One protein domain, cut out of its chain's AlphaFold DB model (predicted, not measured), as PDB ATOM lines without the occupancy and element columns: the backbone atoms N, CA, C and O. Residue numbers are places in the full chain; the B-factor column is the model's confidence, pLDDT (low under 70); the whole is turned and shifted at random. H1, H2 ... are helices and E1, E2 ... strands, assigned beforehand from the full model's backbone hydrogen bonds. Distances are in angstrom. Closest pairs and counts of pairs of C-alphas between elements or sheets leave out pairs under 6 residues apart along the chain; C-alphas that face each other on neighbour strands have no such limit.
ATOM      1  N   ASN A   6      42.453 -28.984  20.536       49.34
ATOM      2  CA  ASN A   6      43.065 -27.812  19.901       49.34
ATOM      3  C   ASN A   6      43.281 -27.984  18.385       49.34
ATOM      4  O   ASN A   6      43.290 -26.991  17.663       49.34
ATOM      5  N   SER A   7      43.412 -29.217  17.875       55.19
ATOM      6  CA  SER A   7      43.556 -29.476  16.432       55.19
ATOM      7  C   SER A   7      42.269 -29.188  15.652       55.19
ATOM      8  O   SER A   7      42.348 -28.784  14.498       55.19
ATOM      9  N   PHE A   8      41.096 -29.338  16.276       61.81
ATOM     10  CA  PHE A   8      39.810 -29.029  15.639       61.81
ATOM     11  C   PHE A   8      39.474 -27.534  15.683       61.81
ATOM     12  O   PHE A   8      38.931 -27.007  14.717       61.81
ATOM     13  N   SER A   9      39.806 -26.835  16.777       57.84
ATOM     14  CA  SER A   9      39.537 -25.393  16.898       57.84
ATOM     15  C   SER A   9      40.386 -24.561  15.936       57.84
ATOM     16  O   SER A   9      39.859 -23.653  15.302       57.84
ATOM     17  N   ASN A  10      41.680 -24.877  15.800       61.81
ATOM     18  CA  ASN A  10      42.565 -24.159  14.875       61.81
ATOM     19  C   ASN A  10      42.154 -24.388  13.413       61.81
ATOM     20  O   ASN A  10      42.186 -23.463  12.612       61.81
ATOM     21  N   PHE A  11      41.662 -25.588  13.090       67.56
ATOM     22  CA  PHE A  11      41.195 -25.920  11.748       67.56
ATOM     23  C   PHE A  11      40.041 -25.044  11.263       67.56
ATOM     24  O   PHE A  11      40.054 -24.614  10.116       67.56
ATOM     25  N   VAL A  12      39.039 -24.784  12.109       65.81
ATOM     26  CA  VAL A  12      37.894 -23.963  11.692       65.81
ATOM     27  C   VAL A  12      38.366 -22.576  11.271       65.81
ATOM     28  O   VAL A  12      37.879 -22.025  10.290       65.81
ATOM     29  N   GLU A  13      39.335 -22.014  11.992       68.06
ATOM     30  CA  GLU A  13      39.918 -20.729  11.620       68.06
ATOM     31  C   GLU A  13      40.772 -20.805  10.358       68.06
ATOM     32  O   GLU A  13      40.755 -19.861   9.573       68.06
ATOM     33  N   ASP A  14      41.525 -21.888  10.179       67.38
ATOM     34  CA  ASP A  14      42.413 -22.072   9.033       67.38
ATOM     35  C   ASP A  14      41.639 -22.348   7.736       67.38
ATOM     36  O   ASP A  14      42.066 -21.887   6.679       67.38
ATOM     37  N   TYR A  15      40.492 -23.034   7.805       69.38
ATOM     38  CA  TYR A  15      39.627 -23.303   6.655       69.38
ATOM     39  C   TYR A  15      39.080 -22.008   6.046       69.38
ATOM     40  O   TYR A  15      39.368 -21.716   4.890       69.38
ATOM     41  N   PHE A  16      38.408 -21.174   6.848       69.56
ATOM     42  CA  PHE A  16      37.856 -19.891   6.383       69.56
ATOM     43  C   PHE A  16      38.929 -18.856   5.993       69.56
ATOM     44  O   PHE A  16      38.608 -17.805   5.452       69.56
ATOM     45  N   LYS A  17      40.214 -19.115   6.277       67.88
ATOM     46  CA  LYS A  17      41.327 -18.259   5.833       67.88
ATOM     47  C   LYS A  17      41.958 -18.707   4.518       67.88
ATOM     48  O   LYS A  17      42.559 -17.871   3.849       67.88
ATOM     49  N   ASN A  18      41.912 -20.001   4.195       62.78
ATOM     50  CA  ASN A  18      42.722 -20.580   3.121       62.78
ATOM     51  C   ASN A  18      41.908 -21.301   2.035       62.78
ATOM     52  O   ASN A  18      42.522 -21.764   1.080       62.78
ATOM     53  N   ASP A  19      40.580 -21.412   2.170       56.56
ATOM     54  CA  ASP A  19      39.650 -22.056   1.217       56.56
ATOM     55  C   ASP A  19      39.999 -23.514   0.836       56.56
ATOM     56  O   ASP A  19      39.389 -24.095  -0.054       56.56
ATOM     57  N   ASP A  20      40.940 -24.144   1.540       50.38
ATOM     58  CA  ASP A  20      41.379 -25.518   1.316       50.38
ATOM     59  C   ASP A  20      41.845 -26.124   2.639       50.38
ATOM     60  O   ASP A  20      42.877 -25.738   3.198       50.38
ATOM     61  N   ALA A  21      41.103 -27.106   3.154       51.59
ATOM     62  CA  ALA A  21      41.581 -27.899   4.278       51.59
ATOM     63  C   ALA A  21      40.969 -29.309   4.281       51.59
ATOM     64  O   ALA A  21      39.836 -29.524   4.706       51.59
ATOM     65  N   ILE A  22      41.758 -30.294   3.842       51.94
ATOM     66  CA  ILE A  22      41.525 -31.709   4.156       51.94
ATOM     67  C   ILE A  22      42.231 -31.988   5.484       51.94
ATOM     68  O   ILE A  22      43.452 -31.842   5.570       51.94
ATOM     69  N   ILE A  23      41.495 -32.427   6.511       55.62
ATOM     70  CA  ILE A  23      42.124 -32.949   7.734       55.62
ATOM     71  C   ILE A  23      42.206 -34.468   7.673       55.62
ATOM     72  O   ILE A  23      41.195 -35.142   7.474       55.62
ATOM     73  N   LEU A  24      43.401 -34.984   7.954       51.62
ATOM     74  CA  LEU A  24      43.615 -36.349   8.421       51.62
ATOM     75  C   LEU A  24      43.763 -36.316   9.946       51.62
ATOM     76  O   LEU A  24      44.776 -35.842  10.464       51.62
ATOM     77  N   VAL A  25      42.753 -36.785  10.680       52.84
ATOM     78  CA  VAL A  25      42.864 -36.965  12.134       52.84
ATOM     79  C   VAL A  25      43.206 -38.426  12.409       52.84
ATOM     80  O   VAL A  25      42.383 -39.317  12.206       52.84
ATOM     81  N   TYR A  26      44.429 -38.669  12.882       48.09
ATOM     82  CA  TYR A  26      44.885 -39.998  13.287       48.09
ATOM     83  C   TYR A  26      44.278 -40.380  14.644       48.09
ATOM     84  O   TYR A  26      44.555 -39.731  15.656       48.09
ATOM     85  N   ASN A  27      43.479 -41.450  14.680       46.41
ATOM     86  CA  ASN A  27      43.033 -42.084  15.921       46.41
ATOM     87  C   ASN A  27      43.925 -43.299  16.243       46.41
ATOM     88  O   ASN A  27      44.300 -44.068  15.358       46.41
ATOM     89  N   SER A  28      44.234 -43.510  17.526       46.06
ATOM     90  CA  SER A  28      44.971 -44.675  18.042       46.06
ATOM     91  C   SER A  28      44.331 -46.036  17.727       46.06
ATOM     92  O   SER A  28      44.980 -47.060  17.925       46.06
ATOM     93  N   SER A  29      43.089 -46.065  17.237       51.72
ATOM     94  CA  SER A  29      42.382 -47.267  16.776       51.72
ATOM     95  C   SER A  29      42.716 -47.702  15.337       51.72
ATOM     96  O   SER A  29      42.206 -48.725  14.885       51.72
ATOM     97  N   GLY A  30      43.574 -46.970  14.612       50.28
ATOM     98  CA  GLY A  30      44.039 -47.352  13.268       50.28
ATOM     99  C   GLY A  30      43.070 -47.027  12.126       50.28
ATOM    100  O   GLY A  30      43.249 -47.536  11.023       50.28
ATOM    101  N   SER A  31      42.048 -46.204  12.377       55.09
ATOM    102  CA  SER A  31      41.148 -45.671  11.343       55.09
ATOM    103  C   SER A  31      41.445 -44.188  11.132       55.09
ATOM    104  O   SER A  31      41.311 -43.399  12.071       55.09
ATOM    105  N   ASP A  32      41.849 -43.808   9.921       63.69
ATOM    106  CA  ASP A  32      42.031 -42.403   9.553       63.69
ATOM    107  C   ASP A  32      40.661 -41.720   9.477       63.69
ATOM    108  O   ASP A  32      39.767 -42.181   8.764       63.69
ATOM    109  N   ILE A  33      40.480 -40.627  10.220       68.69
ATOM    110  CA  ILE A  33      39.279 -39.794  10.120       68.69
ATOM    111  C   ILE A  33      39.544 -38.726   9.063       68.69
ATOM    112  O   ILE A  33      40.514 -37.971   9.166       68.69
ATOM    113  N   THR A  34      38.660 -38.637   8.073       71.19
ATOM    114  CA  THR A  34      38.709 -37.614   7.022       71.19
ATOM    115  C   THR A  34      37.522 -36.680   7.169       71.19
ATOM    116  O   THR A  34      36.398 -37.154   7.310       71.19
ATOM    117  N   ILE A  35      37.761 -35.370   7.109       74.69
ATOM    118  CA  ILE A  35      36.715 -34.339   7.086       74.69
ATOM    119  C   ILE A  35      36.755 -33.662   5.721       74.69
ATOM    120  O   ILE A  35      37.748 -33.025   5.377       74.69
ATOM    121  N   ASN A  36      35.677 -33.810   4.960       77.25
ATOM    122  CA  ASN A  36      35.475 -33.165   3.672       77.25
ATOM    123  C   ASN A  36      34.499 -32.002   3.843       77.25
ATOM    124  O   ASN A  36      33.391 -32.190   4.356       77.25
ATOM    125  N   LEU A  37      34.915 -30.824   3.391       82.19
ATOM    126  CA  LEU A  37      34.113 -29.609   3.382       82.19
ATOM    127  C   LEU A  37      33.764 -29.242   1.943       82.19
ATOM    128  O   LEU A  37      34.587 -29.384   1.042       82.19
ATOM    129  N   SER A  38      32.529 -28.809   1.722       84.25
ATOM    130  CA  SER A  38      32.069 -28.348   0.416       84.25
ATOM    131  C   SER A  38      31.174 -27.137   0.590       84.25
ATOM    132  O   SER A  38      30.185 -27.198   1.322       84.25
ATOM    133  N   GLU A  39      31.514 -26.071  -0.123       88.75
ATOM    134  CA  GLU A  39      30.756 -24.828  -0.129       88.75
ATOM    135  C   GLU A  39      29.907 -24.697  -1.393       88.75
ATOM    136  O   GLU A  39      30.343 -25.024  -2.498       88.75
ATOM    137  N   ASP A  40      28.676 -24.224  -1.217       91.19
ATOM    138  CA  ASP A  40      27.806 -23.738  -2.289       91.19
ATOM    139  C   ASP A  40      27.455 -22.278  -1.979       91.19
ATOM    140  O   ASP A  40      26.697 -21.989  -1.044       91.19
ATOM    141  N   GLU A  41      28.053 -21.371  -2.752       92.94
ATOM    142  CA  GLU A  41      27.860 -19.927  -2.657       92.94
ATOM    143  C   GLU A  41      26.885 -19.419  -3.717       92.94
ATOM    144  O   GLU A  41      26.977 -19.758  -4.900       92.94
ATOM    145  N   ARG A  42      26.008 -18.497  -3.317       94.94
ATOM    146  CA  ARG A  42      25.155 -17.740  -4.237       94.94
ATOM    147  C   ARG A  42      25.197 -16.266  -3.894       94.94
ATOM    148  O   ARG A  42      25.065 -15.887  -2.736       94.94
ATOM    149  N   TYR A  43      25.333 -15.438  -4.921       94.00
ATOM    150  CA  TYR A  43      25.317 -13.986  -4.802       94.00
ATOM    151  C   TYR A  43      24.393 -13.389  -5.861       94.00
ATOM    152  O   TYR A  43      24.402 -13.840  -7.007       94.00
ATOM    153  N   SER A  44      23.635 -12.366  -5.480       92.81
ATOM    154  CA  SER A  44      22.822 -11.573  -6.402       92.81
ATOM    155  C   SER A  44      22.778 -10.115  -5.962       92.81
ATOM    156  O   SER A  44      22.490  -9.831  -4.798       92.81
ATOM    157  N   ASP A  45      22.962  -9.198  -6.899       89.81
ATOM    158  CA  ASP A  45      22.604  -7.777  -6.798       89.81
ATOM    159  C   ASP A  45      21.298  -7.445  -7.547       89.81
ATOM    160  O   ASP A  45      20.857  -6.293  -7.629       89.81
ATOM    161  N   ASP A  46      20.630  -8.488  -8.039       77.12
ATOM    162  CA  ASP A  46      19.313  -8.413  -8.643       77.12
ATOM    163  C   ASP A  46      18.273  -8.025  -7.580       77.12
ATOM    164  O   ASP A  46      18.067  -8.711  -6.577       77.12
ATOM    165  N   GLY A  47      17.620  -6.883  -7.787       80.75
ATOM    166  CA  GLY A  47      16.678  -6.283  -6.832       80.75
ATOM    167  C   GLY A  47      16.868  -4.779  -6.665       80.75
ATOM    168  O   GLY A  47      15.999  -4.099  -6.111       80.75
ATOM    169  N   GLY A  48      17.980  -4.243  -7.179       90.19
ATOM    170  CA  GLY A  48      18.152  -2.808  -7.338       90.19
ATOM    171  C   GLY A  48      17.117  -2.194  -8.287       90.19
ATOM    172  O   GLY A  48      16.589  -2.844  -9.188       90.19
ATOM    173  N   SER A  49      16.809  -0.916  -8.083       96.25
ATOM    174  CA  SER A  49      15.922  -0.161  -8.971       96.25
ATOM    175  C   SER A  49      16.290   1.314  -8.995       96.25
ATOM    176  O   SER A  49      16.812   1.857  -8.023       96.25
ATOM    177  N   VAL A  50      15.988   1.977 -10.108       96.88
ATOM    178  CA  VAL A  50      16.071   3.433 -10.218       96.88
ATOM    179  C   VAL A  50      14.714   3.941 -10.661       96.88
ATOM    180  O   VAL A  50      14.196   3.535 -11.700       96.88
ATOM    181  N   THR A  51      14.151   4.844  -9.874       97.25
ATOM    182  CA  THR A  51      12.909   5.544 -10.197       97.25
ATOM    183  C   THR A  51      13.189   7.033 -10.289       97.25
ATOM    184  O   THR A  51      14.055   7.564  -9.589       97.25
ATOM    185  N   ASN A  52      12.497   7.695 -11.209       97.44
ATOM    186  CA  ASN A  52      12.570   9.135 -11.393       97.44
ATOM    187  C   ASN A  52      11.142   9.661 -11.351       97.44
ATOM    188  O   ASN A  52      10.348   9.371 -12.244       97.44
ATOM    189  N   ASP A  53      10.844  10.424 -10.313       96.50
ATOM    190  CA  ASP A  53       9.551  11.039 -10.091       96.50
ATOM    191  C   ASP A  53       9.657  12.547 -10.282       96.50
ATOM    192  O   ASP A  53      10.588  13.189  -9.791       96.50
ATOM    193  N   THR A  54       8.639  13.141 -10.891       96.25
ATOM    194  CA  THR A  54       8.422  14.586 -10.819       96.25
ATOM    195  C   THR A  54       7.470  14.881  -9.664       96.25
ATOM    196  O   THR A  54       6.377  14.320  -9.569       96.25
ATOM    197  N   LYS A  55       7.889  15.764  -8.761       94.50
ATOM    198  CA  LYS A  55       7.115  16.240  -7.615       94.50
ATOM    199  C   LYS A  55       6.725  17.699  -7.835       94.50
ATOM    200  O   LYS A  55       7.415  18.440  -8.533       94.50
ATOM    201  N   LYS A  56       5.617  18.118  -7.222       92.81
ATOM    202  CA  LYS A  56       5.122  19.499  -7.287       92.81
ATOM    203  C   LYS A  56       5.062  20.119  -5.900       92.81
ATOM    204  O   LYS A  56       4.637  19.464  -4.951       92.81
ATOM    205  N   ASN A  57       5.432  21.389  -5.802       89.19
ATOM    206  CA  ASN A  57       5.205  22.225  -4.631       89.19
ATOM    207  C   ASN A  57       4.645  23.582  -5.082       89.19
ATOM    208  O   ASN A  57       5.389  24.470  -5.503       89.19
ATOM    209  N   GLY A  58       3.319  23.724  -5.028       88.19
ATOM    210  CA  GLY A  58       2.624  24.838  -5.672       88.19
ATOM    211  C   GLY A  58       2.794  24.781  -7.192       88.19
ATOM    212  O   GLY A  58       2.578  23.738  -7.802       88.19
ATOM    213  N   GLU A  59       3.208  25.896  -7.792       88.31
ATOM    214  CA  GLU A  59       3.492  25.994  -9.233       88.31
ATOM    215  C   GLU A  59       4.877  25.453  -9.621       88.31
ATOM    216  O   GLU A  59       5.186  25.344 -10.804       88.31
ATOM    217  N   LYS A  60       5.723  25.119  -8.638       87.38
ATOM    218  CA  LYS A  60       7.089  24.645  -8.876       87.38
ATOM    219  C   LYS A  60       7.121  23.133  -9.022       87.38
ATOM    220  O   LYS A  60       6.498  22.416  -8.235       87.38
ATOM    221  N   GLU A  61       7.899  22.656  -9.984       93.69
ATOM    222  CA  GLU A  61       8.162  21.236 -10.200       93.69
ATOM    223  C   GLU A  61       9.636  20.929  -9.919       93.69
ATOM    224  O   GLU A  61      10.528  21.708 -10.253       93.69
ATOM    225  N   TYR A  62       9.893  19.789  -9.289       95.69
ATOM    226  CA  TYR A  62      11.240  19.308  -9.004       95.69
ATOM    227  C   TYR A  62      11.307  17.798  -9.205       95.69
ATOM    228  O   TYR A  62      10.287  17.109  -9.175       95.69
ATOM    229  N   ASN A  63      12.506  17.271  -9.422       97.00
ATOM    230  CA  ASN A  63      12.701  15.850  -9.675       97.00
ATOM    231  C   ASN A  63      13.248  15.163  -8.427       97.00
ATOM    232  O   ASN A  63      14.203  15.646  -7.817       97.00
ATOM    233  N   LEU A  64      12.665  14.015  -8.099       97.38
ATOM    234  CA  LEU A  64      13.184  13.063  -7.134       97.38
ATOM    235  C   LEU A  64      13.677  11.833  -7.893       97.38
ATOM    236  O   LEU A  64      12.888  11.120  -8.511       97.38
ATOM    237  N   ARG A  65      14.976  11.562  -7.816       98.00
ATOM    238  CA  ARG A  65      15.538  10.276  -8.216       98.00
ATOM    239  C   ARG A  65      15.705   9.409  -6.975       98.00
ATOM    240  O   ARG A  65      16.407   9.806  -6.046       98.00
ATOM    241  N   THR A  66      15.099   8.228  -6.981       98.00
ATOM    242  CA  THR A  66      15.273   7.220  -5.930       98.00
ATOM    243  C   THR A  66      16.001   6.017  -6.506       98.00
ATOM    244  O   THR A  66      15.493   5.336  -7.398       98.00
ATOM    245  N   GLU A  67      17.200   5.756  -5.998       97.88
ATOM    246  CA  GLU A  67      18.025   4.602  -6.353       97.88
ATOM    247  C   GLU A  67      18.042   3.622  -5.180       97.88
ATOM    248  O   GLU A  67      18.506   3.951  -4.091       97.88
ATOM    249  N   THR A  68      17.515   2.420  -5.393       97.38
ATOM    250  CA  THR A  68      17.602   1.309  -4.444       97.38
ATOM    251  C   THR A  68      18.702   0.366  -4.902       97.38
ATOM    252  O   THR A  68      18.676  -0.104  -6.035       97.38
ATOM    253  N   LEU A  69      19.624   0.048  -4.003       95.88
ATOM    254  CA  LEU A  69      20.622  -0.999  -4.164       95.88
ATOM    255  C   LEU A  69      20.272  -2.143  -3.217       95.88
ATOM    256  O   LEU A  69      19.971  -1.902  -2.044       95.88
ATOM    257  N   VAL A  70      20.305  -3.371  -3.723       96.19
ATOM    258  CA  VAL A  70      20.072  -4.595  -2.950       96.19
ATOM    259  C   VAL A  70      21.207  -5.551  -3.258       96.19
ATOM    260  O   VAL A  70      21.595  -5.684  -4.413       96.19
ATOM    261  N   SER A  71      21.730  -6.210  -2.235       96.00
ATOM    262  CA  SER A  71      22.638  -7.338  -2.410       96.00
ATOM    263  C   SER A  71      22.213  -8.463  -1.484       96.00
ATOM    264  O   SER A  71      21.866  -8.228  -0.328       96.00
ATOM    265  N   ASN A  72      22.220  -9.684  -2.002       96.06
ATOM    266  CA  ASN A  72      21.922 -10.896  -1.258       96.06
ATOM    267  C   ASN A  72      23.061 -11.892  -1.448       96.06
ATOM    268  O   ASN A  72      23.657 -11.994  -2.523       96.06
ATOM    269  N   TYR A  73      23.340 -12.639  -0.393       96.75
ATOM    270  CA  TYR A  73      24.380 -13.642  -0.340       96.75
ATOM    271  C   TYR A  73      23.883 -14.850   0.450       96.75
ATOM    272  O   TYR A  73      23.265 -14.698   1.500       96.75
ATOM    273  N   SER A  74      24.160 -16.047  -0.048       96.00
ATOM    274  CA  SER A  74      23.879 -17.310   0.629       96.00
ATOM    275  C   SER A  74      25.128 -18.177   0.574       96.00
ATOM    276  O   SER A  74      25.717 -18.341  -0.494       96.00
ATOM    277  N   LEU A  75      25.514 -18.734   1.716       94.75
ATOM    278  CA  LEU A  75      26.605 -19.691   1.841       94.75
ATOM    279  C   LEU A  75      26.072 -20.953   2.501       94.75
ATOM    280  O   LEU A  75      25.458 -20.901   3.567       94.75
ATOM    281  N   ASN A  76      26.320 -22.089   1.861       93.12
ATOM    282  CA  ASN A  76      26.039 -23.404   2.406       93.12
ATOM    283  C   ASN A  76      27.345 -24.168   2.566       93.12
ATOM    284  O   ASN A  76      28.007 -24.430   1.572       93.12
ATOM    285  N   LEU A  77      27.660 -24.590   3.785       89.88
ATOM    286  CA  LEU A  77      28.795 -25.452   4.086       89.88
ATOM    287  C   LEU A  77      28.285 -26.857   4.405       89.88
ATOM    288  O   LEU A  77      27.576 -27.062   5.389       89.88
ATOM    289  N   SER A  78      28.647 -27.833   3.582       88.69
ATOM    290  CA  SER A  78      28.413 -29.253   3.851       88.69
ATOM    291  C   SER A  78      29.657 -29.882   4.461       88.69
ATOM    292  O   SER A  78      30.761 -29.690   3.953       88.69
ATOM    293  N   VAL A  79      29.468 -30.676   5.512       85.50
ATOM    294  CA  VAL A  79      30.537 -31.362   6.238       85.50
ATOM    295  C   VAL A  79      30.293 -32.858   6.173       85.50
ATOM    296  O   VAL A  79      29.258 -33.344   6.625       85.50
ATOM    297  N   ASN A  80      31.253 -33.602   5.635       82.44
ATOM    298  CA  ASN A  80      31.209 -35.057   5.577       82.44
ATOM    299  C   ASN A  80      32.431 -35.642   6.282       82.44
ATOM    300  O   ASN A  80      33.562 -35.334   5.919       82.44
ATOM    301  N   ILE A  81      32.193 -36.484   7.286       77.62
ATOM    302  CA  ILE A  81      33.243 -37.122   8.072       77.62
ATOM    303  C   ILE A  81      33.193 -38.632   7.861       77.62
ATOM    304  O   ILE A  81      32.222 -39.295   8.242       77.62
ATOM    305  N   SER A  82      34.268 -39.177   7.296       75.25
ATOM    306  CA  SER A  82      34.472 -40.612   7.078       75.25
ATOM    307  C   SER A  82      35.551 -41.176   8.007       75.25
ATOM    308  O   SER A  82      36.360 -40.428   8.548       75.25
ATOM    309  N   GLY A  83      35.557 -42.499   8.210       68.75
ATOM    310  CA  GLY A  83      36.453 -43.178   9.167       68.75
ATOM    311  C   GLY A  83      35.851 -43.383  10.567       68.75
ATOM    312  O   GLY A  83      36.462 -44.019  11.419       68.75
ATOM    313  N   LEU A  84      34.625 -42.896  10.784       65.19
ATOM    314  CA  LEU A  84      33.748 -43.181  11.926       65.19
ATOM    315  C   LEU A  84      32.387 -43.678  11.406       65.19
ATOM    316  O   LEU A  84      32.165 -43.698  10.194       65.19
ATOM    317  N   SER A  85      31.456 -44.036  12.301       61.91
ATOM    318  CA  SER A  85      30.023 -44.150  11.976       61.91
ATOM    319  C   SER A  85      29.588 -42.846  11.294       61.91
ATOM    320  O   SER A  85      29.485 -41.837  11.977       61.91
ATOM    321  N   GLY A  86      29.471 -42.838   9.962       61.91
ATOM    322  CA  GLY A  86      29.539 -41.620   9.142       61.91
ATOM    323  C   GLY A  86      28.733 -40.437   9.683       61.91
ATOM    324  O   GLY A  86      27.538 -40.569   9.949       61.91
ATOM    325  N   TYR A  87      29.392 -39.284   9.821       73.81
ATOM    326  CA  TYR A  87      28.754 -38.044  10.264       73.81
ATOM    327  C   TYR A  87      28.612 -37.088   9.082       73.81
ATOM    328  O   TYR A  87      29.572 -36.834   8.353       73.81
ATOM    329  N   TYR A  88      27.408 -36.552   8.908       81.62
ATOM    330  CA  TYR A  88      27.094 -35.543   7.907       81.62
ATOM    331  C   TYR A  88      26.321 -34.412   8.573       81.62
ATOM    332  O   TYR A  88      25.349 -34.677   9.281       81.62
ATOM    333  N   ASP A  89      26.743 -33.175   8.328       88.12
ATOM    334  CA  ASP A  89      26.011 -31.986   8.757       88.12
ATOM    335  C   ASP A  89      26.089 -30.893   7.687       88.12
ATOM    336  O   ASP A  89      26.953 -30.918   6.801       88.12
ATOM    337  N   ARG A  90      25.167 -29.935   7.753       89.69
ATOM    338  CA  ARG A  90      25.102 -28.805   6.832       89.69
ATOM    339  C   ARG A  90      24.791 -27.523   7.587       89.69
ATOM    340  O   ARG A  90      23.816 -27.439   8.327       89.69
ATOM    341  N   PHE A  91      25.580 -26.500   7.305       92.56
ATOM    342  CA  PHE A  91      25.407 -25.151   7.818       92.56
ATOM    343  C   PHE A  91      25.008 -24.232   6.673       92.56
ATOM    344  O   PHE A  91      25.494 -24.377   5.552       92.56
ATOM    345  N   SER A  92      24.116 -23.289   6.944       94.88
ATOM    346  CA  SER A  92      23.667 -22.315   5.956       94.88
ATOM    347  C   SER A  92      23.545 -20.944   6.594       94.88
ATOM    348  O   SER A  92      22.981 -20.829   7.683       94.88
ATOM    349  N   ALA A  93      24.011 -19.917   5.896       96.38
ATOM    350  CA  ALA A  93      23.820 -18.529   6.276       96.38
ATOM    351  C   ALA A  93      23.364 -17.717   5.065       96.38
ATOM    352  O   ALA A  93      23.920 -17.833   3.973       96.38
ATOM    353  N   GLU A  94      22.350 -16.883   5.277       96.56
ATOM    354  CA  GLU A  94      21.848 -15.932   4.289       96.56
ATOM    355  C   GLU A  94      22.035 -14.515   4.829       96.56
ATOM    356  O   GLU A  94      21.717 -14.223   5.984       96.56
ATOM    357  N   LYS A  95      22.581 -13.633   3.994       96.56
ATOM    358  CA  LYS A  95      22.865 -12.239   4.323       96.56
ATOM    359  C   LYS A  95      22.337 -11.344   3.218       96.56
ATOM    360  O   LYS A  95      22.484 -11.641   2.037       96.56
ATOM    361  N   SER A  96      21.742 -10.225   3.604       95.69
ATOM    362  CA  SER A  96      21.200  -9.248   2.667       95.69
ATOM    363  C   SER A  96      21.523  -7.836   3.119       95.69
ATOM    364  O   SER A  96      21.497  -7.549   4.317       95.69
ATOM    365  N   SER A  97      21.746  -6.938   2.168       96.50
ATOM    366  CA  SER A  97      21.879  -5.509   2.417       96.50
ATOM    367  C   SER A  97      20.964  -4.706   1.507       96.50
ATOM    368  O   SER A  97      20.578  -5.154   0.422       96.50
ATOM    369  N   ARG A  98      20.606  -3.505   1.962       96.31
ATOM    370  CA  ARG A  98      19.767  -2.586   1.201       96.31
ATOM    371  C   ARG A  98      20.122  -1.146   1.529       96.31
ATOM    372  O   ARG A  98      20.121  -0.751   2.694       96.31
ATOM    373  N   GLN A  99      20.329  -0.358   0.481       97.56
ATOM    374  CA  GLN A  99      20.509   1.085   0.570       97.56
ATOM    375  C   GLN A  99      19.552   1.790  -0.383       97.56
ATOM    376  O   GLN A  99      19.357   1.347  -1.512       97.56
ATOM    377  N   VAL A 100      18.972   2.899   0.064       97.75
ATOM    378  CA  VAL A 100      18.140   3.770  -0.767       97.75
ATOM    379  C   VAL A 100      18.739   5.160  -0.768       97.75
ATOM    380  O   VAL A 100      18.940   5.740   0.294       97.75
ATOM    381  N   LYS A 101      19.015   5.696  -1.951       98.06
ATOM    382  CA  LYS A 101      19.494   7.062  -2.141       98.06
ATOM    383  C   LYS A 101      18.374   7.905  -2.720       98.06
ATOM    384  O   LYS A 101      17.764   7.516  -3.717       98.06
ATOM    385  N   TYR A 102      18.139   9.060  -2.113       97.81
ATOM    386  CA  TYR A 102      17.212  10.067  -2.605       97.81
ATOM    387  C   TYR A 102      18.022  11.264  -3.083       97.81
ATOM    388  O   TYR A 102      18.823  11.816  -2.329       97.81
ATOM    389  N   THR A 103      17.822  11.654  -4.338       97.94
ATOM    390  CA  THR A 103      18.474  12.822  -4.932       97.94
ATOM    391  C   THR A 103      17.415  13.776  -5.457       97.94
ATOM    392  O   THR A 103      16.623  13.416  -6.332       97.94
ATOM    393  N   TYR A 104      17.416  14.997  -4.932       96.44
ATOM    394  CA  TYR A 104      16.442  16.029  -5.261       96.44
ATOM    395  C   TYR A 104      17.091  17.098  -6.141       96.44
ATOM    396  O   TYR A 104      18.080  17.724  -5.763       96.44
ATOM    397  N   THR A 105      16.511  17.362  -7.311       95.44
ATOM    398  CA  THR A 105      17.045  18.341  -8.279       95.44
ATOM    399  C   THR A 105      15.955  19.273  -8.808       95.44
ATOM    400  O   THR A 105      14.771  18.943  -8.764       95.44
ATOM    401  N   GLY A 106      16.342  20.444  -9.321       93.88
ATOM    402  CA  GLY A 106      15.409  21.475  -9.794       93.88
ATOM    403  C   GLY A 106      14.919  22.398  -8.676       93.88
ATOM    404  O   GLY A 106      15.622  22.600  -7.683       93.88
ATOM    405  N   ASP A 107      13.709  22.943  -8.830       92.25
ATOM    406  CA  ASP A 107      13.108  23.934  -7.922       92.25
ATOM    407  C   ASP A 107      12.545  23.300  -6.635       92.25
ATOM    408  O   ASP A 107      11.387  23.504  -6.250       92.25
ATOM    409  N   LYS A 108      13.369  22.493  -5.956       92.06
ATOM    410  CA  LYS A 108      12.977  21.778  -4.740       92.06
ATOM    411  C   LYS A 108      12.738  22.738  -3.561       92.06
ATOM    412  O   LYS A 108      13.427  23.756  -3.437       92.06
ATOM    413  N   PRO A 109      11.797  22.420  -2.655       91.50
ATOM    414  CA  PRO A 109      11.634  23.143  -1.398       91.50
ATOM    415  C   PRO A 109      12.918  23.135  -0.556       91.50
ATOM    416  O   PRO A 109      13.716  22.202  -0.617       91.50
ATOM    417  N   SER A 110      13.092  24.145   0.301       91.94
ATOM    418  CA  SER A 110      14.281  24.274   1.157       91.94
ATOM    419  C   SER A 110      14.386  23.224   2.262       91.94
ATOM    420  O   SER A 110      15.401  23.204   2.943       91.94
ATOM    421  N   TYR A 111      13.356  22.404   2.480       90.94
ATOM    422  CA  TYR A 111      13.366  21.308   3.453       90.94
ATOM    423  C   TYR A 111      13.658  19.937   2.823       90.94
ATOM    424  O   TYR A 111      13.849  18.977   3.561       90.94
ATOM    425  N   GLU A 112      13.694  19.835   1.489       93.38
ATOM    426  CA  GLU A 112      14.042  18.597   0.784       93.38
ATOM    427  C   GLU A 112      15.548  18.551   0.545       93.38
ATOM    428  O   GLU A 112      16.115  19.476  -0.043       93.38
ATOM    429  N   PHE A 113      16.213  17.483   0.971       94.69
ATOM    430  CA  PHE A 113      17.662  17.329   0.860       94.69
ATOM    431  C   PHE A 113      18.020  15.912   0.458       94.69
ATOM    432  O   PHE A 113      17.326  14.968   0.828       94.69
ATOM    433  N   ASP A 114      19.131  15.781  -0.261       97.44
ATOM    434  CA  ASP A 114      19.680  14.476  -0.589       97.44
ATOM    435  C   ASP A 114      19.925  13.683   0.694       97.44
ATOM    436  O   ASP A 114      20.482  14.191   1.672       97.44
ATOM    437  N   SER A 115      19.484  12.432   0.687       97.25
ATOM    438  CA  SER A 115      19.566  11.555   1.845       97.25
ATOM    439  C   SER A 115      19.840  10.123   1.414       97.25
ATOM    440  O   SER A 115      19.715   9.742   0.245       97.25
ATOM    441  N   THR A 116      20.295   9.318   2.365       97.62
ATOM    442  CA  THR A 116      20.564   7.902   2.149       97.62
ATOM    443  C   THR A 116      20.081   7.122   3.354       97.62
ATOM    444  O   THR A 116      20.480   7.420   4.478       97.62
ATOM    445  N   ASP A 117      19.257   6.112   3.097       97.25
ATOM    446  CA  ASP A 117      18.723   5.209   4.107       97.25
ATOM    447  C   ASP A 117      19.346   3.822   3.952       97.25
ATOM    448  O   ASP A 117      19.430   3.277   2.848       97.25
ATOM    449  N   GLY A 118      19.727   3.220   5.077       95.94
ATOM    450  CA  GLY A 118      20.311   1.883   5.115       95.94
ATOM    451  C   GLY A 118      21.773   1.826   4.663       95.94
ATOM    452  O   GLY A 118      22.421   2.840   4.395       95.94
ATOM    453  N   ASN A 119      22.296   0.605   4.595       95.06
ATOM    454  CA  ASN A 119      23.684   0.322   4.254       95.06
ATOM    455  C   ASN A 119      23.734  -0.694   3.121       95.06
ATOM    456  O   ASN A 119      23.002  -1.687   3.128       95.06
ATOM    457  N   TYR A 120      24.617  -0.435   2.166       94.44
ATOM    458  CA  TYR A 120      24.940  -1.379   1.113       94.44
ATOM    459  C   TYR A 120      26.243  -2.081   1.471       94.44
ATOM    460  O   TYR A 120      27.251  -1.414   1.698       94.44
ATOM    461  N   TYR A 121      26.206  -3.407   1.503       95.88
ATOM    462  CA  TYR A 121      27.368  -4.258   1.709       95.88
ATOM    463  C   TYR A 121      27.706  -4.981   0.407       95.88
ATOM    464  O   TYR A 121      26.834  -5.514  -0.289       95.88
ATOM    465  N   SER A 122      28.991  -4.992   0.082       93.50
ATOM    466  CA  SER A 122      29.560  -5.735  -1.038       93.50
ATOM    467  C   SER A 122      29.456  -7.250  -0.833       93.50
ATOM    468  O   SER A 122      29.260  -7.735   0.284       93.50
ATOM    469  N   ARG A 123      29.661  -8.021  -1.912       94.19
ATOM    470  CA  ARG A 123      29.738  -9.491  -1.848       94.19
ATOM    471  C   ARG A 123      30.711  -9.972  -0.769       94.19
ATOM    472  O   ARG A 123      30.362 -10.873  -0.020       94.19
ATOM    473  N   SER A 124      31.905  -9.383  -0.683       93.00
ATOM    474  CA  SER A 124      32.933  -9.788   0.284       93.00
ATOM    475  C   SER A 124      32.519  -9.526   1.731       93.00
ATOM    476  O   SER A 124      32.767 -10.359   2.593       93.00
ATOM    477  N   GLU A 125      31.855  -8.401   2.004       95.62
ATOM    478  CA  GLU A 125      31.367  -8.091   3.353       95.62
ATOM    479  C   GLU A 125      30.236  -9.038   3.768       95.62
ATOM    480  O   GLU A 125      30.218  -9.521   4.898       95.62
ATOM    481  N   LEU A 126      29.315  -9.344   2.847       96.12
ATOM    482  CA  LEU A 126      28.251 -10.314   3.101       96.12
ATOM    483  C   LEU A 126      28.790 -11.744   3.251       96.12
ATOM    484  O   LEU A 126      28.291 -12.481   4.101       96.12
ATOM    485  N   ARG A 127      29.824 -12.119   2.482       94.56
ATOM    486  CA  ARG A 127      30.534 -13.397   2.636       94.56
ATOM    487  C   ARG A 127      31.153 -13.513   4.020       94.56
ATOM    488  O   ARG A 127      30.830 -14.466   4.718       94.56
ATOM    489  N   GLN A 128      31.919 -12.516   4.459       93.31
ATOM    490  CA  GLN A 128      32.527 -12.531   5.791       93.31
ATOM    491  C   GLN A 128      31.475 -12.682   6.899       93.31
ATOM    492  O   GLN A 128      31.633 -13.498   7.801       93.31
ATOM    493  N   GLN A 129      30.361 -11.946   6.812       94.81
ATOM    494  CA  GLN A 129      29.275 -12.068   7.788       94.81
ATOM    495  C   GLN A 129      28.633 -13.464   7.792       94.81
ATOM    496  O   GLN A 129      28.192 -13.934   8.838       94.81
ATOM    497  N   ALA A 130      28.508 -14.107   6.629       94.62
ATOM    498  CA  ALA A 130      27.964 -15.458   6.519       94.62
ATOM    499  C   ALA A 130      28.941 -16.511   7.067       94.62
ATOM    500  O   ALA A 130      28.520 -17.428   7.773       94.62
ATOM    501  N   GLU A 131      30.235 -16.357   6.790       92.56
ATOM    502  CA  GLU A 131      31.295 -17.196   7.349       92.56
ATOM    503  C   GLU A 131      31.342 -17.085   8.872       92.56
ATOM    504  O   GLU A 131      31.375 -18.112   9.540       92.56
ATOM    505  N   ASP A 132      31.260 -15.878   9.438       91.06
ATOM    506  CA  ASP A 132      31.270 -15.670  10.891       91.06
ATOM    507  C   ASP A 132      30.105 -16.405  11.591       91.06
ATOM    508  O   ASP A 132      30.297 -17.045  12.634       91.06
ATOM    509  N   ASP A 133      28.907 -16.388  10.991       91.88
ATOM    510  CA  ASP A 133      27.733 -17.122  11.483       91.88
ATOM    511  C   ASP A 133      27.942 -18.647  11.430       91.88
ATOM    512  O   ASP A 133      27.658 -19.368  12.399       91.88
ATOM    513  N   ILE A 134      28.457 -19.157  10.304       91.25
ATOM    514  CA  ILE A 134      28.728 -20.589  10.132       91.25
ATOM    515  C   ILE A 134      29.859 -21.034  11.062       91.25
ATOM    516  O   ILE A 134      29.734 -22.074  11.709       91.25
ATOM    517  N   LYS A 135      30.926 -20.241  11.198       87.62
ATOM    518  CA  LYS A 135      32.113 -20.520  12.016       87.62
ATOM    519  C   LYS A 135      31.744 -20.860  13.454       87.62
ATOM    520  O   LYS A 135      32.256 -21.832  14.014       87.62
ATOM    521  N   SER A 136      30.831 -20.092  14.048       83.50
ATOM    522  CA  SER A 136      30.339 -20.339  15.407       83.50
ATOM    523  C   SER A 136      29.628 -21.694  15.525       83.50
ATOM    524  O   SER A 136      29.941 -22.509  16.399       83.50
ATOM    525  N   SER A 137      28.706 -21.985  14.602       86.44
ATOM    526  CA  SER A 137      27.939 -23.238  14.595       86.44
ATOM    527  C   SER A 137      28.826 -24.454  14.314       86.44
ATOM    528  O   SER A 137      28.734 -25.474  15.003       86.44
ATOM    529  N   PHE A 138      29.745 -24.320  13.363       85.12
ATOM    530  CA  PHE A 138      30.673 -25.366  12.967       85.12
ATOM    531  C   PHE A 138      31.696 -25.687  14.065       85.12
ATOM    532  O   PHE A 138      31.943 -26.858  14.360       85.12
ATOM    533  N   SER A 139      32.218 -24.670  14.761       82.94
ATOM    534  CA  SER A 139      33.119 -24.865  15.911       82.94
ATOM    535  C   SER A 139      32.451 -25.667  17.030       82.94
ATOM    536  O   SER A 139      33.057 -26.572  17.614       82.94
ATOM    537  N   ASN A 140      31.175 -25.380  17.304       82.19
ATOM    538  CA  ASN A 140      30.388 -26.122  18.286       82.19
ATOM    539  C   ASN A 140      30.152 -27.573  17.845       82.19
ATOM    540  O   ASN A 140      30.264 -28.488  18.665       82.19
ATOM    541  N   TYR A 141      29.862 -27.795  16.559       83.56
ATOM    542  CA  TYR A 141      29.704 -29.132  15.985       83.56
ATOM    543  C   TYR A 141      30.981 -29.971  16.133       83.56
ATOM    544  O   TYR A 141      30.940 -31.057  16.716       83.56
ATOM    545  N   LEU A 142      32.133 -29.442  15.712       78.12
ATOM    546  CA  LEU A 142      33.410 -30.148  15.835       78.12
ATOM    547  C   LEU A 142      33.827 -30.385  17.291       78.12
ATOM    548  O   LEU A 142      34.378 -31.439  17.599       78.12
ATOM    549  N   SER A 143      33.520 -29.467  18.212       76.81
ATOM    550  CA  SER A 143      33.798 -29.666  19.646       76.81
ATOM    551  C   SER A 143      33.012 -30.849  20.227       76.81
ATOM    552  O   SER A 143      33.550 -31.647  21.005       76.81
ATOM    553  N   ARG A 144      31.745 -31.008  19.820       75.94
ATOM    554  CA  ARG A 144      30.909 -32.152  20.216       75.94
ATOM    555  C   ARG A 144      31.414 -33.449  19.597       75.94
ATOM    556  O   ARG A 144      31.536 -34.443  20.309       75.94
ATOM    557  N   LEU A 145      31.757 -33.421  18.310       75.62
ATOM    558  CA  LEU A 145      32.324 -34.566  17.603       75.62
ATOM    559  C   LEU A 145      33.634 -35.029  18.253       75.62
ATOM    560  O   LEU A 145      33.790 -36.207  18.557       75.62
ATOM    561  N   SER A 146      34.545 -34.096  18.541       71.44
ATOM    562  CA  SER A 146      35.800 -34.387  19.236       71.44
ATOM    563  C   SER A 146      35.542 -35.043  20.593       71.44
ATOM    564  O   SER A 146      36.161 -36.056  20.910       71.44
ATOM    565  N   SER A 147      34.586 -34.525  21.370       67.56
ATOM    566  CA  SER A 147      34.213 -35.107  22.666       67.56
ATOM    567  C   SER A 147      33.649 -36.526  22.536       67.56
ATOM    568  O   SER A 147      33.986 -37.388  23.344       67.56
ATOM    569  N   ALA A 148      32.831 -36.789  21.512       66.75
ATOM    570  CA  ALA A 148      32.280 -38.116  21.245       66.75
ATOM    571  C   ALA A 148      33.368 -39.121  20.833       66.75
ATOM    572  O   ALA A 148      33.362 -40.253  21.305       66.75
ATOM    573  N   ILE A 149      34.337 -38.695  20.014       65.69
ATOM    574  CA  ILE A 149      35.483 -39.525  19.610       65.69
ATOM    575  C   ILE A 149      36.366 -39.879  20.812       65.69
ATOM    576  O   ILE A 149      36.869 -40.991  20.884       65.69
ATOM    577  N   HIS A 150      36.544 -38.961  21.765       61.94
ATOM    578  CA  HIS A 150      37.337 -39.203  22.978       61.94
ATOM    579  C   HIS A 150      36.741 -40.226  23.947       61.94
ATOM    580  O   HIS A 150      37.460 -40.728  24.809       61.94
ATOM    581  N   GLN A 151      35.430 -40.455  23.878       57.22
ATOM    582  CA  GLN A 151      34.726 -41.394  24.751       57.22
ATOM    583  C   GLN A 151      34.702 -42.826  24.192       57.22
ATOM    584  O   GLN A 151      34.270 -43.730  24.909       57.22
ATOM    585  N   LEU A 152      35.141 -43.019  22.943       54.69
ATOM    586  CA  LEU A 152      35.314 -44.318  22.282       54.69
ATOM    587  C   LEU A 152      36.707 -44.893  22.569       54.69
ATOM    588  O   LEU A 152      36.782 -46.126  22.765       54.69
TER     589      LEU A 152
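What this domain is: This is residues 6 to 152 of the 152 residues of an uncharacterized protein of Gilliamella apicola (UniProt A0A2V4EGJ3). This is a long, narrow, twisted ribbon of strands, with two very long strands, E4 and E5, side by side along most of it. E2 and E3 follow each other along one side of E4, little E6 pairs with E5 on its other side, and the helix H2 runs lengthwise over E4 and E5 toward one end, with H1 packed beside H2; the end with E3 and the start of E4 is bare of named helices. The printed part has 147 residues, with two named helices and six named strands in the order H1 E1 E2 E3 E4 E5 E6 H2. The class is mixed, helices and strands; the sheet is branched and its neighbour pairs are antiparallel. The whole is extended, a rod of 87 by 22 by 21 A, with a radius of gyration of the C-alphas of 24.7 A.

How they stand to each other: Start at E4, residues 60 to 82, and E5, residues 87 to 106, an antiparallel hairpin; look at N 73 and O 95, 2.8 A apart. The pairing of E4 is staggered: on its other side it pairs over residues 60 to 68 with E3, residues 49 to 57, where N 53 and O 64 are 2.8 A apart, and over residues 72 to 82 with E2, residues 32 to 44, where N 36 and O 80 are 2.8 A apart. E1, residues 23 to 26, is an edge strand antiparallel to E2, with N 25 and O 33 at 3.0 A. E6, residues 115 to 119, is an edge strand beside E5, with N 117 and O 100 at 2.8 A; E3 E4 E5 E6 form a meander, each strand the antiparallel neighbour of the one before. H2, residues 123 to 150, is on the sheet at a height of 7.4 A, over E4 and E5, and runs along the strands, at 18 degrees to E5 on the local plane; the closest C-alphas of H2 and E5 are those of Ala 130 and Ala 93, 5.2 A apart. H1, residues 6 to 18, only grazes the sheet but touches H2, opposite ways at a shallow tilt of 22 degrees, closest at the C-alphas of Val 12 and Ser 139, 6.4 A. O i to N i+4 pairs are within hydrogen-bond range in 6 of 9 cases in H1 and 23 of 24 in H2.

Where its parts are: Find C-alpha 60 at (7.089, 24.645, -8.876); from there E4 runs 72.5 A to C-alpha 82 at (34.472, -40.612, 7.078). E5 returns over 64.2 A, E2 measures 39.7 A and E3 25.2 A. H2 measures 39.5 A, with a kink of 27 degrees near residue 135, and ends at C-alpha 150 at (37.337, -39.203, 22.978).

The domain as a whole: The C-alphas of Ser 29 and Glu 59, the two farthest apart, are 86.9 A apart. The printed part has no cut and no long link. Mean pLDDT of the printed part is 82.8; look for values under 70 in residues 6 to 33, 83 to 86 and 147 to 152.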